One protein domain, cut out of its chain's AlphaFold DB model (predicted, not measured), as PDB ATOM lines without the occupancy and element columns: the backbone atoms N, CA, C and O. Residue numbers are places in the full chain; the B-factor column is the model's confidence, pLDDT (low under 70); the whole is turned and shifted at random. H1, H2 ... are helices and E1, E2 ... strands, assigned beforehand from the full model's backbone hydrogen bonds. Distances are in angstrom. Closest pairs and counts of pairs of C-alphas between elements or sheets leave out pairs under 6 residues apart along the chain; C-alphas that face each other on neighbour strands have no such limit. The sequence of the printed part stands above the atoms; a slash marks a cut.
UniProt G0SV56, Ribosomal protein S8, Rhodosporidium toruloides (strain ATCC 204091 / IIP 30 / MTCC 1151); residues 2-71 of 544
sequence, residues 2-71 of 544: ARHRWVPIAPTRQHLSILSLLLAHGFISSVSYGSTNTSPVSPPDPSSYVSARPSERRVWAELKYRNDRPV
ATOM      1  N   ALA A   2     129.646 254.047 227.725       73.94
ATOM      2  CA  ALA A   2     128.522 253.122 227.601       73.94
ATOM      3  C   ALA A   2     128.748 252.145 226.427       73.94
ATOM      4  O   ALA A   2     129.179 252.555 225.348       73.94
ATOM      5  N   ARG A   3     128.502 250.847 226.648       83.44
ATOM      6  CA  ARG A   3     128.723 249.757 225.677       83.44
ATOM      7  C   ARG A   3     127.547 249.641 224.701       83.44
ATOM      8  O   ARG A   3     126.809 248.661 224.709       83.44
ATOM      9  N   HIS A   4     127.319 250.686 223.913       88.00
ATOM     10  CA  HIS A   4     126.231 250.685 222.941       88.00
ATOM     11  C   HIS A   4     126.542 249.750 221.775       88.00
ATOM     12  O   HIS A   4     127.596 249.848 221.157       88.00
ATOM     13  N   ARG A   5     125.593 248.878 221.433       90.81
ATOM     14  CA  ARG A   5     125.697 248.062 220.221       90.81
ATOM     15  C   ARG A   5     125.527 248.916 218.966       90.81
ATOM     16  O   ARG A   5     126.294 248.764 218.024       90.81
ATOM     17  N   TRP A   6     124.567 249.837 218.981       92.81
ATOM     18  CA  TRP A   6     124.231 250.696 217.848       92.81
ATOM     19  C   TRP A   6     124.357 252.174 218.207       92.81
ATOM     20  O   TRP A   6     123.929 252.594 219.283       92.81
ATOM     21  N   VAL A   7     124.909 252.973 217.291       93.50
ATOM     22  CA  VAL A   7     125.040 254.428 217.455       93.50
ATOM     23  C   VAL A   7     124.404 255.161 216.268       93.50
ATOM     24  O   VAL A   7     124.795 254.900 215.126       93.50
ATOM     25  N   PRO A   8     123.450 256.087 216.505       94.75
ATOM     26  CA  PRO A   8     122.836 256.881 215.449       94.75
ATOM     27  C   PRO A   8     123.694 258.097 215.092       94.75
ATOM     28  O   PRO A   8     124.136 258.848 215.959       94.75
ATOM     29  N   ILE A   9     123.872 258.337 213.797       95.12
ATOM     30  CA  ILE A   9     124.651 259.447 213.241       95.12
ATOM     31  C   ILE A   9     123.792 260.190 212.206       95.12
ATOM     32  O   ILE A   9     122.914 259.613 211.557       95.12
ATOM     33  N   ALA A  10     124.011 261.499 212.057       95.38
ATOM     34  CA  ALA A  10     123.311 262.297 211.052       95.38
ATOM     35  C   ALA A  10     123.608 261.775 209.626       95.38
ATOM     36  O   ALA A  10     124.771 261.513 209.311       95.38
ATOM     37  N   PRO A  11     122.605 261.655 208.740       94.62
ATOM     38  CA  PRO A  11     122.736 260.991 207.444       94.62
ATOM     39  C   PRO A  11     123.332 261.921 206.375       94.62
ATOM     40  O   PRO A  11     122.690 262.240 205.377       94.62
ATOM     41  N   THR A  12     124.559 262.398 206.583       95.31
ATOM     42  CA  THR A  12     125.281 263.210 205.591       95.31
ATOM     43  C   THR A  12     126.133 262.321 204.685       95.31
ATOM     44  O   THR A  12     126.583 261.247 205.094       95.31
ATOM     45  N   ARG A  13     126.416 262.779 203.455       94.06
ATOM     46  CA  ARG A  13     127.329 262.069 202.535       94.06
ATOM     47  C   ARG A  13     128.708 261.842 203.159       94.06
ATOM     48  O   ARG A  13     129.290 260.774 202.985       94.06
ATOM     49  N   GLN A  14     129.201 262.824 203.915       93.62
ATOM     50  CA  GLN A  14     130.474 262.730 204.625       93.62
ATOM     51  C   GLN A  14     130.439 261.625 205.685       93.62
ATOM     52  O   GLN A  14     131.315 260.764 205.682       93.62
ATOM     53  N   HIS A  15     129.421 261.599 206.552       95.38
ATOM     54  CA  HIS A  15     129.307 260.558 207.576       95.38
ATOM     55  C   HIS A  15     129.173 259.169 206.959       95.38
ATOM     56  O   HIS A  15     129.872 258.257 207.387       95.38
ATOM     57  N   LEU A  16     128.348 259.010 205.922       95.50
ATOM     58  CA  LEU A  16     128.190 257.727 205.239       95.50
ATOM     59  C   LEU A  16     129.509 257.238 204.623       95.50
ATOM     60  O   LEU A  16     129.840 256.061 204.741       95.50
ATOM     61  N   SER A  17     130.284 258.139 204.015       96.12
ATOM     62  CA  SER A  17     131.582 257.795 203.419       96.12
ATOM     63  C   SER A  17     132.597 257.369 204.484       96.12
ATOM     64  O   SER A  17     133.278 256.362 204.318       96.12
ATOM     65  N   ILE A  18     132.652 258.082 205.616       96.69
ATOM     66  CA  ILE A  18     133.520 257.723 206.748       96.69
ATOM     67  C   ILE A  18     133.099 256.376 207.345       96.69
ATOM     68  O   ILE A  18     133.948 255.526 207.588       96.69
ATOM     69  N   LEU A  19     131.799 256.151 207.553       97.12
ATOM     70  CA  LEU A  19     131.281 254.885 208.078       97.12
ATOM     71  C   LEU A  19     131.554 253.714 207.131       97.12
ATOM     72  O   LEU A  19     131.951 252.649 207.588       97.12
ATOM     73  N   SER A  20     131.416 253.921 205.821       96.44
ATOM     74  CA  SER A  20     131.741 252.906 204.813       96.44
ATOM     75  C   SER A  20     133.221 252.523 204.866       96.44
ATOM     76  O   SER A  20     133.558 251.344 204.798       96.44
ATOM     77  N   LEU A  21     134.101 253.506 205.065       96.88
ATOM     78  CA  LEU A  21     135.532 253.278 205.248       96.88
ATOM     79  C   LEU A  21     135.815 252.503 206.545       96.88
ATOM     80  O   LEU A  21     136.552 251.519 206.532       96.88
ATOM     81  N   LEU A  22     135.197 252.891 207.665       97.00
ATOM     82  CA  LEU A  22     135.337 252.168 208.935       97.00
ATOM     83  C   LEU A  22     134.844 250.717 208.838       97.00
ATOM     84  O   LEU A  22     135.462 249.830 209.425       97.00
ATOM     85  N   LEU A  23     133.761 250.477 208.094       96.88
ATOM     86  CA  LEU A  23     133.230 249.142 207.831       96.88
ATOM     87  C   LEU A  23     134.211 248.313 206.991       96.88
ATOM     88  O   LEU A  23     134.555 247.203 207.386       96.88
ATOM     89  N   ALA A  24     134.717 248.874 205.887       95.75
ATOM     90  CA  ALA A  24     135.671 248.203 205.001       95.75
ATOM     91  C   ALA A  24     136.971 247.795 205.720       95.75
ATOM     92  O   ALA A  24     137.540 246.747 205.427       95.75
ATOM     93  N   HIS A  25     137.412 248.588 206.702       94.81
ATOM     94  CA  HIS A  25     138.591 248.295 207.524       94.81
ATOM     95  C   HIS A  25     138.279 247.554 208.837       94.81
ATOM     96  O   HIS A  25     139.170 247.361 209.662       94.81
ATOM     97  N   GLY A  26     137.032 247.123 209.046       94.44
ATOM     98  CA  GLY A  26     136.646 246.252 210.157       94.44
ATOM     99  C   GLY A  26     136.620 246.910 211.542       94.44
ATOM    100  O   GLY A  26     136.671 246.184 212.540       94.44
ATOM    101  N   PHE A  27     136.532 248.244 211.620       95.19
ATOM    102  CA  PHE A  27     136.363 248.994 212.877       95.19
ATOM    103  C   PHE A  27     134.940 248.892 213.442       95.19
ATOM    104  O   PHE A  27     134.748 248.960 214.656       95.19
ATOM    105  N   ILE A  28     133.953 248.738 212.560       96.62
ATOM    106  CA  ILE A  28     132.531 248.564 212.878       96.62
ATOM    107  C   ILE A  28     132.002 247.304 212.184       96.62
ATOM    108  O   ILE A  28     132.612 246.829 211.226       96.62
ATOM    109  N   SER A  29     130.903 246.746 212.688       96.25
ATOM    110  CA  SER A  29     130.343 245.479 212.192       96.25
ATOM    111  C   SER A  29     129.376 245.678 211.028       96.25
ATOM    112  O   SER A  29     129.363 244.876 210.099       96.25
ATOM    113  N   SER A  30     128.569 246.740 211.060       96.00
ATOM    114  CA  SER A  30     127.570 247.020 210.026       96.00
ATOM    115  C   SER A  30     127.164 248.498 210.003       96.00
ATOM    116  O   SER A  30     127.401 249.249 210.954       96.00
ATOM    117  N   VAL A  31     126.568 248.924 208.885       95.88
ATOM    118  CA  VAL A  31     125.996 250.262 208.680       95.88
ATOM    119  C   VAL A  31     124.605 250.091 208.079       95.88
ATOM    120  O   VAL A  31     124.450 249.379 207.091       95.88
ATOM    121  N   SER A  32     123.595 250.739 208.657       94.56
ATOM    122  CA  SER A  32     122.203 250.641 208.204       94.56
ATOM    123  C   SER A  32     121.487 251.987 208.313       94.56
ATOM    124  O   SER A  32     121.843 252.836 209.129       94.56
ATOM    125  N   TYR A  33     120.468 252.209 207.489       94.06
ATOM    126  CA  TYR A  33     119.600 253.380 207.608       94.06
ATOM    127  C   TYR A  33     118.526 253.154 208.679       94.06
ATOM    128  O   TYR A  33     118.104 252.028 208.920       94.06
ATOM    129  N   GLY A  34     118.063 254.226 209.321       92.81
ATOM    130  CA  GLY A  34     116.936 254.164 210.255       92.81
ATOM    131  C   GLY A  34     116.425 255.541 210.671       92.81
ATOM    132  O   GLY A  34     116.738 256.559 210.051       92.81
ATOM    133  N   SER A  35     115.656 255.597 211.751       92.12
ATOM    134  CA  SER A  35     115.108 256.851 212.282       92.12
ATOM    135  C   SER A  35     115.528 257.078 213.734       92.12
ATOM    136  O   SER A  35     116.134 256.210 214.361       92.12
ATOM    137  N   THR A  36     115.222 258.247 214.293       89.69
ATOM    138  CA  THR A  36     115.398 258.543 215.725       89.69
ATOM    139  C   THR A  36     114.496 257.712 216.629       89.69
ATOM    140  O   THR A  36     114.781 257.609 217.815       89.69
ATOM    141  N   ASN A  37     113.433 257.117 216.082       82.88
ATOM    142  CA  ASN A  37     112.491 256.288 216.841       82.88
ATOM    143  C   ASN A  37     113.014 254.858 217.050       82.88
ATOM    144  O   ASN A  37     112.411 254.070 217.774       82.88
ATOM    145  N   THR A  38     114.136 254.512 216.418       77.75
ATOM    146  CA  THR A  38     114.806 253.228 216.597       77.75
ATOM    147  C   THR A  38     115.545 253.193 217.941       77.75
ATOM    148  O   THR A  38     116.336 254.081 218.255       77.75
ATOM    149  N   SER A  39     115.305 252.145 218.736       75.62
ATOM    150  CA  SER A  39     116.023 251.916 219.997       75.62
ATOM    151  C   SER A  39     117.496 251.543 219.748       75.62
ATOM    152  O   SER A  39     117.749 250.693 218.898       75.62
ATOM    153  N   PRO A  40     118.469 252.054 220.533       71.75
ATOM    154  CA  PRO A  40     119.888 251.674 220.434       71.75
ATOM    155  C   PRO A  40     120.200 250.198 220.747       71.75
ATOM    156  O   PRO A  40     121.337 249.753 220.580       71.75
ATOM    157  N   VAL A  41     119.217 249.456 221.269       77.25
ATOM    158  CA  VAL A  41     119.347 248.042 221.662       77.25
ATOM    159  C   VAL A  41     118.884 247.098 220.547       77.25
ATOM    160  O   VAL A  41     119.345 245.960 220.469       77.25
ATOM    161  N   SER A  42     118.012 247.570 219.657       81.81
ATOM    162  CA  SER A  42     117.454 246.777 218.561       81.81
ATOM    163  C   SER A  42     118.160 247.100 217.243       81.81
ATOM    164  O   SER A  42     118.599 248.235 217.053       81.81
ATOM    165  N   PRO A  43     118.266 246.137 216.313       86.12
ATOM    166  CA  PRO A  43     118.761 246.423 214.974       86.12
ATOM    167  C   PRO A  43     117.925 247.526 214.295       86.12
ATOM    168  O   PRO A  43     116.695 247.497 214.389       86.12
ATOM    169  N   PRO A  44     118.562 248.493 213.618       89.56
ATOM    170  CA  PRO A  44     117.872 249.545 212.886       89.56
ATOM    171  C   PRO A  44     117.106 248.993 211.689       89.56
ATOM    172  O   PRO A  44     117.651 248.237 210.885       89.56
ATOM    173  N   ASP A  45     115.851 249.422 211.567       88.00
ATOM    174  CA  ASP A  45     114.976 249.091 210.448       88.00
ATOM    175  C   ASP A  45     115.104 250.143 209.324       88.00
ATOM    176  O   ASP A  45     114.685 251.296 209.519       88.00
ATOM    177  N   PRO A  46     115.622 249.764 208.136       91.06
ATOM    178  CA  PRO A  46     115.739 250.661 206.990       91.06
ATOM    179  C   PRO A  46     114.404 251.224 206.504       91.06
ATOM    180  O   PRO A  46     114.378 252.338 205.979       91.06
ATOM    181  N   SER A  47     113.291 250.501 206.679       90.12
ATOM    182  CA  SER A  47     111.979 250.967 206.216       90.12
ATOM    183  C   SER A  47     111.539 252.236 206.958       90.12
ATOM    184  O   SER A  47     111.008 253.169 206.348       90.12
ATOM    185  N   SER A  48     111.914 252.350 208.242       91.06
ATOM    186  CA  SER A  48     111.642 253.527 209.074       91.06
ATOM    187  C   SER A  48     112.330 254.799 208.572       91.06
ATOM    188  O   SER A  48     111.848 255.901 208.823       91.06
ATOM    189  N   TYR A  49     113.435 254.678 207.829       92.12
ATOM    190  CA  TYR A  49     114.137 255.819 207.237       92.12
ATOM    191  C   TYR A  49     113.305 256.495 206.140       92.12
ATOM    192  O   TYR A  49     113.308 257.723 206.017       92.12
ATOM    193  N   VAL A  50     112.596 255.693 205.339       91.50
ATOM    194  CA  VAL A  50     111.804 256.169 204.196       91.50
ATOM    195  C   VAL A  50     110.609 256.985 204.683       91.50
ATOM    196  O   VAL A  50     110.358 258.074 204.167       91.50
ATOM    197  N   SER A  51     109.919 256.493 205.715       91.06
ATOM    198  CA  SER A  51     108.758 257.153 206.317       91.06
ATOM    199  C   SER A  51     109.115 258.303 207.267       91.06
ATOM    200  O   SER A  51     108.255 259.126 207.573       91.06
ATOM    201  N   ALA A  52     110.358 258.375 207.752       92.31
ATOM    202  CA  ALA A  52     110.799 259.398 208.697       92.31
ATOM    203  C   ALA A  52     111.007 260.774 208.048       92.31
ATOM    204  O   ALA A  52     111.451 260.905 206.896       92.31
ATOM    205  N   ARG A  53     110.770 261.826 208.842       94.81
ATOM    206  CA  ARG A  53     111.068 263.208 208.445       94.81
ATOM    207  C   ARG A  53     112.580 263.393 208.265       94.81
ATOM    208  O   ARG A  53     113.359 262.736 208.954       94.81
ATOM    209  N   PRO A  54     113.044 264.327 207.413       92.56
ATOM    210  CA  PRO A  54     114.478 264.555 207.212       92.56
ATOM    211  C   PRO A  54     115.283 264.786 208.503       92.56
ATOM    212  O   PRO A  54     116.413 264.316 208.605       92.56
ATOM    213  N   SER A  55     114.695 265.446 209.507       91.94
ATOM    214  CA  SER A  55     115.305 265.674 210.827       91.94
ATOM    215  C   SER A  55     115.415 264.414 211.695       91.94
ATOM    216  O   SER A  55     116.268 264.350 212.582       91.94
ATOM    217  N   GLU A  56     114.579 263.408 211.441       94.06
ATOM    218  CA  GLU A  56     114.498 262.137 212.171       94.06
ATOM    219  C   GLU A  56     115.336 261.038 211.508       94.06
ATOM    220  O   GLU A  56     115.677 260.046 212.143       94.06
ATOM    221  N   ARG A  57     115.714 261.206 210.239       95.19
ATOM    222  CA  ARG A  57     116.545 260.246 209.504       95.19
ATOM    223  C   ARG A  57     117.926 260.103 210.140       95.19
ATOM    224  O   ARG A  57     118.569 261.098 210.480       95.19
ATOM    225  N   ARG A  58     118.410 258.871 210.279       95.06
ATOM    226  CA  ARG A  58     119.732 258.536 210.833       95.06
ATOM    227  C   ARG A  58     120.412 257.452 210.003       95.06
ATOM    228  O   ARG A  58     119.755 256.640 209.356       95.06
ATOM    229  N   VAL A  59     121.740 257.447 210.045       95.75
ATOM    230  CA  VAL A  59     122.555 256.281 209.694       95.75
ATOM    231  C   VAL A  59     123.039 255.678 211.001       95.75
ATOM    232  O   VAL A  59     123.603 256.377 211.838       95.75
ATOM    233  N   TRP A  60     122.789 254.396 211.187       95.75
ATOM    234  CA  TRP A  60     123.147 253.638 212.369       95.75
ATOM    235  C   TRP A  60     124.390 252.801 212.086       95.75
ATOM    236  O   TRP A  60     124.454 252.104 211.074       95.75
ATOM    237  N   ALA A  61     125.370 252.870 212.984       96.00
ATOM    238  CA  ALA A  61     126.578 252.052 212.938       96.00
ATOM    239  C   ALA A  61     126.562 251.025 214.075       96.00
ATOM    240  O   ALA A  61     126.336 251.396 215.230       96.00
ATOM    241  N   GLU A  62     126.817 249.755 213.757       95.81
ATOM    242  CA  GLU A  62     127.004 248.701 214.759       95.81
ATOM    243  C   GLU A  62     128.458 248.679 215.222       95.81
ATOM    244  O   GLU A  62     129.373 248.414 214.436       95.81
ATOM    245  N   LEU A  63     128.685 248.956 216.502       94.75
ATOM    246  CA  LEU A  63     130.019 248.940 217.082       94.75
ATOM    247  C   LEU A  63     130.510 247.502 217.255       94.75
ATOM    248  O   LEU A  63     129.780 246.613 217.694       94.75
ATOM    249  N   LYS A  64     131.783 247.286 216.925       94.25
ATOM    250  CA  LYS A  64     132.437 245.987 217.043       94.25
ATOM    251  C   LYS A  64     133.166 245.881 218.380       94.25
ATOM    252  O   LYS A  64     133.932 246.773 218.747       94.25
ATOM    253  N   TYR A  65     132.964 244.763 219.069       92.31
ATOM    254  CA  TYR A  65     133.615 244.438 220.336       92.31
ATOM    255  C   TYR A  65     134.333 243.091 220.223       92.31
ATOM    256  O   TYR A  65     133.857 242.192 219.532       92.31
ATOM    257  N   ARG A  66     135.480 242.956 220.887       86.00
ATOM    258  CA  ARG A  66     136.231 241.702 221.017       86.00
ATOM    259  C   ARG A  66     136.770 241.612 222.438       86.00
ATOM    260  O   ARG A  66     137.368 242.578 222.904       86.00
ATOM    261  N   ASN A  67     136.567 240.480 223.109       85.31
ATOM    262  CA  ASN A  67     137.012 240.249 224.491       85.31
ATOM    263  C   ASN A  67     136.581 241.389 225.432       85.31
ATOM    264  O   ASN A  67     137.412 241.992 226.107       85.31
ATOM    265  N   ASP A  68     135.297 241.759 225.383       84.31
ATOM    266  CA  ASP A  68     134.722 242.860 226.174       84.31
ATOM    267  C   ASP A  68     135.326 244.260 225.937       84.31
ATOM    268  O   ASP A  68     135.033 245.209 226.675       84.31
ATOM    269  N   ARG A  69     136.124 244.432 224.877       86.50
ATOM    270  CA  ARG A  69     136.785 245.693 224.520       86.50
ATOM    271  C   ARG A  69     136.322 246.213 223.154       86.50
ATOM    272  O   ARG A  69     136.071 245.414 222.248       86.50
ATOM    273  N   PRO A  70     136.169 247.540 222.974       91.62
ATOM    274  CA  PRO A  70     135.766 248.112 221.693       91.62
ATOM    275  C   PRO A  70     136.905 248.016 220.671       91.62
ATOM    276  O   PRO A  70     138.026 248.445 220.935       91.62
ATOM    277  N   VAL A  71     136.610 247.520 219.468       93.88
ATOM    278  CA  VAL A  71     137.589 247.500 218.369       93.88
ATOM    279  C   VAL A  71     137.936 248.925 217.943       93.88
ATOM    280  O   VAL A  71     139.107 249.242 217.782       93.88
TER     281      VAL A  71
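This is residues 2 to 71 of the 544 residues of the protein "Ribosomal protein S8" of Rhodosporidium toruloides (strain ATCC 204091 / IIP 30 / MTCC 1151) (UniProt G0SV56). A twisted three-stranded sheet has helix H1 packed over one face, along the strands, in two layers, and short helix H2 by one end of E2. The printed part has 70 residues, in the order E1, H1, E2, H2, E3; the antiparallel sheet runs E1 E3 E2. Mixed in class, it is compact, radius of gyration of the C-alphas 12.0 A, spanning 38 by 24 by 17 A.

E3 is residues 57 to 63, 19.2 A, ending at C-alpha 63 (130.019, 248.940, 217.082). E1 is residues 6 to 9, from C-alpha 6 (124.231, 250.696, 217.848); E2, residues 28 to 35, 19.3 A, bends by 54 degrees at residue 32. H1 is residues 13 to 24, 16.4 A; H2 is residues 47 to 51.

N 7 and O 61 of E1 and E3, 3.0 A, and N 32 and O 60 of E2 and E3, 2.9 A, are within hydrogen-bond range. E1, H1 and E2 form a split strand-helix-strand unit, E3 between its same-way strands, its crossover right-handed. H1 is on the sheet, height 9.4 A; the closest C-alphas of H1 and E2, Leu 22 and Ile 28, are 6.0 A apart. H2 is on the sheet, over none of its strands, only just: 2 of its C-alphas fall on E2. In H1 every O i to N i+4 pair is within range; in H2 0 of 1, with 1 of 2 O i to N i+3.

The farthest C-alphas, Arg 53 and Asn 67, are 38.2 A apart. The printed part has no cut; the link E2 to H2 is long, 11 residues. No printed residue is under 70 in pLDDT.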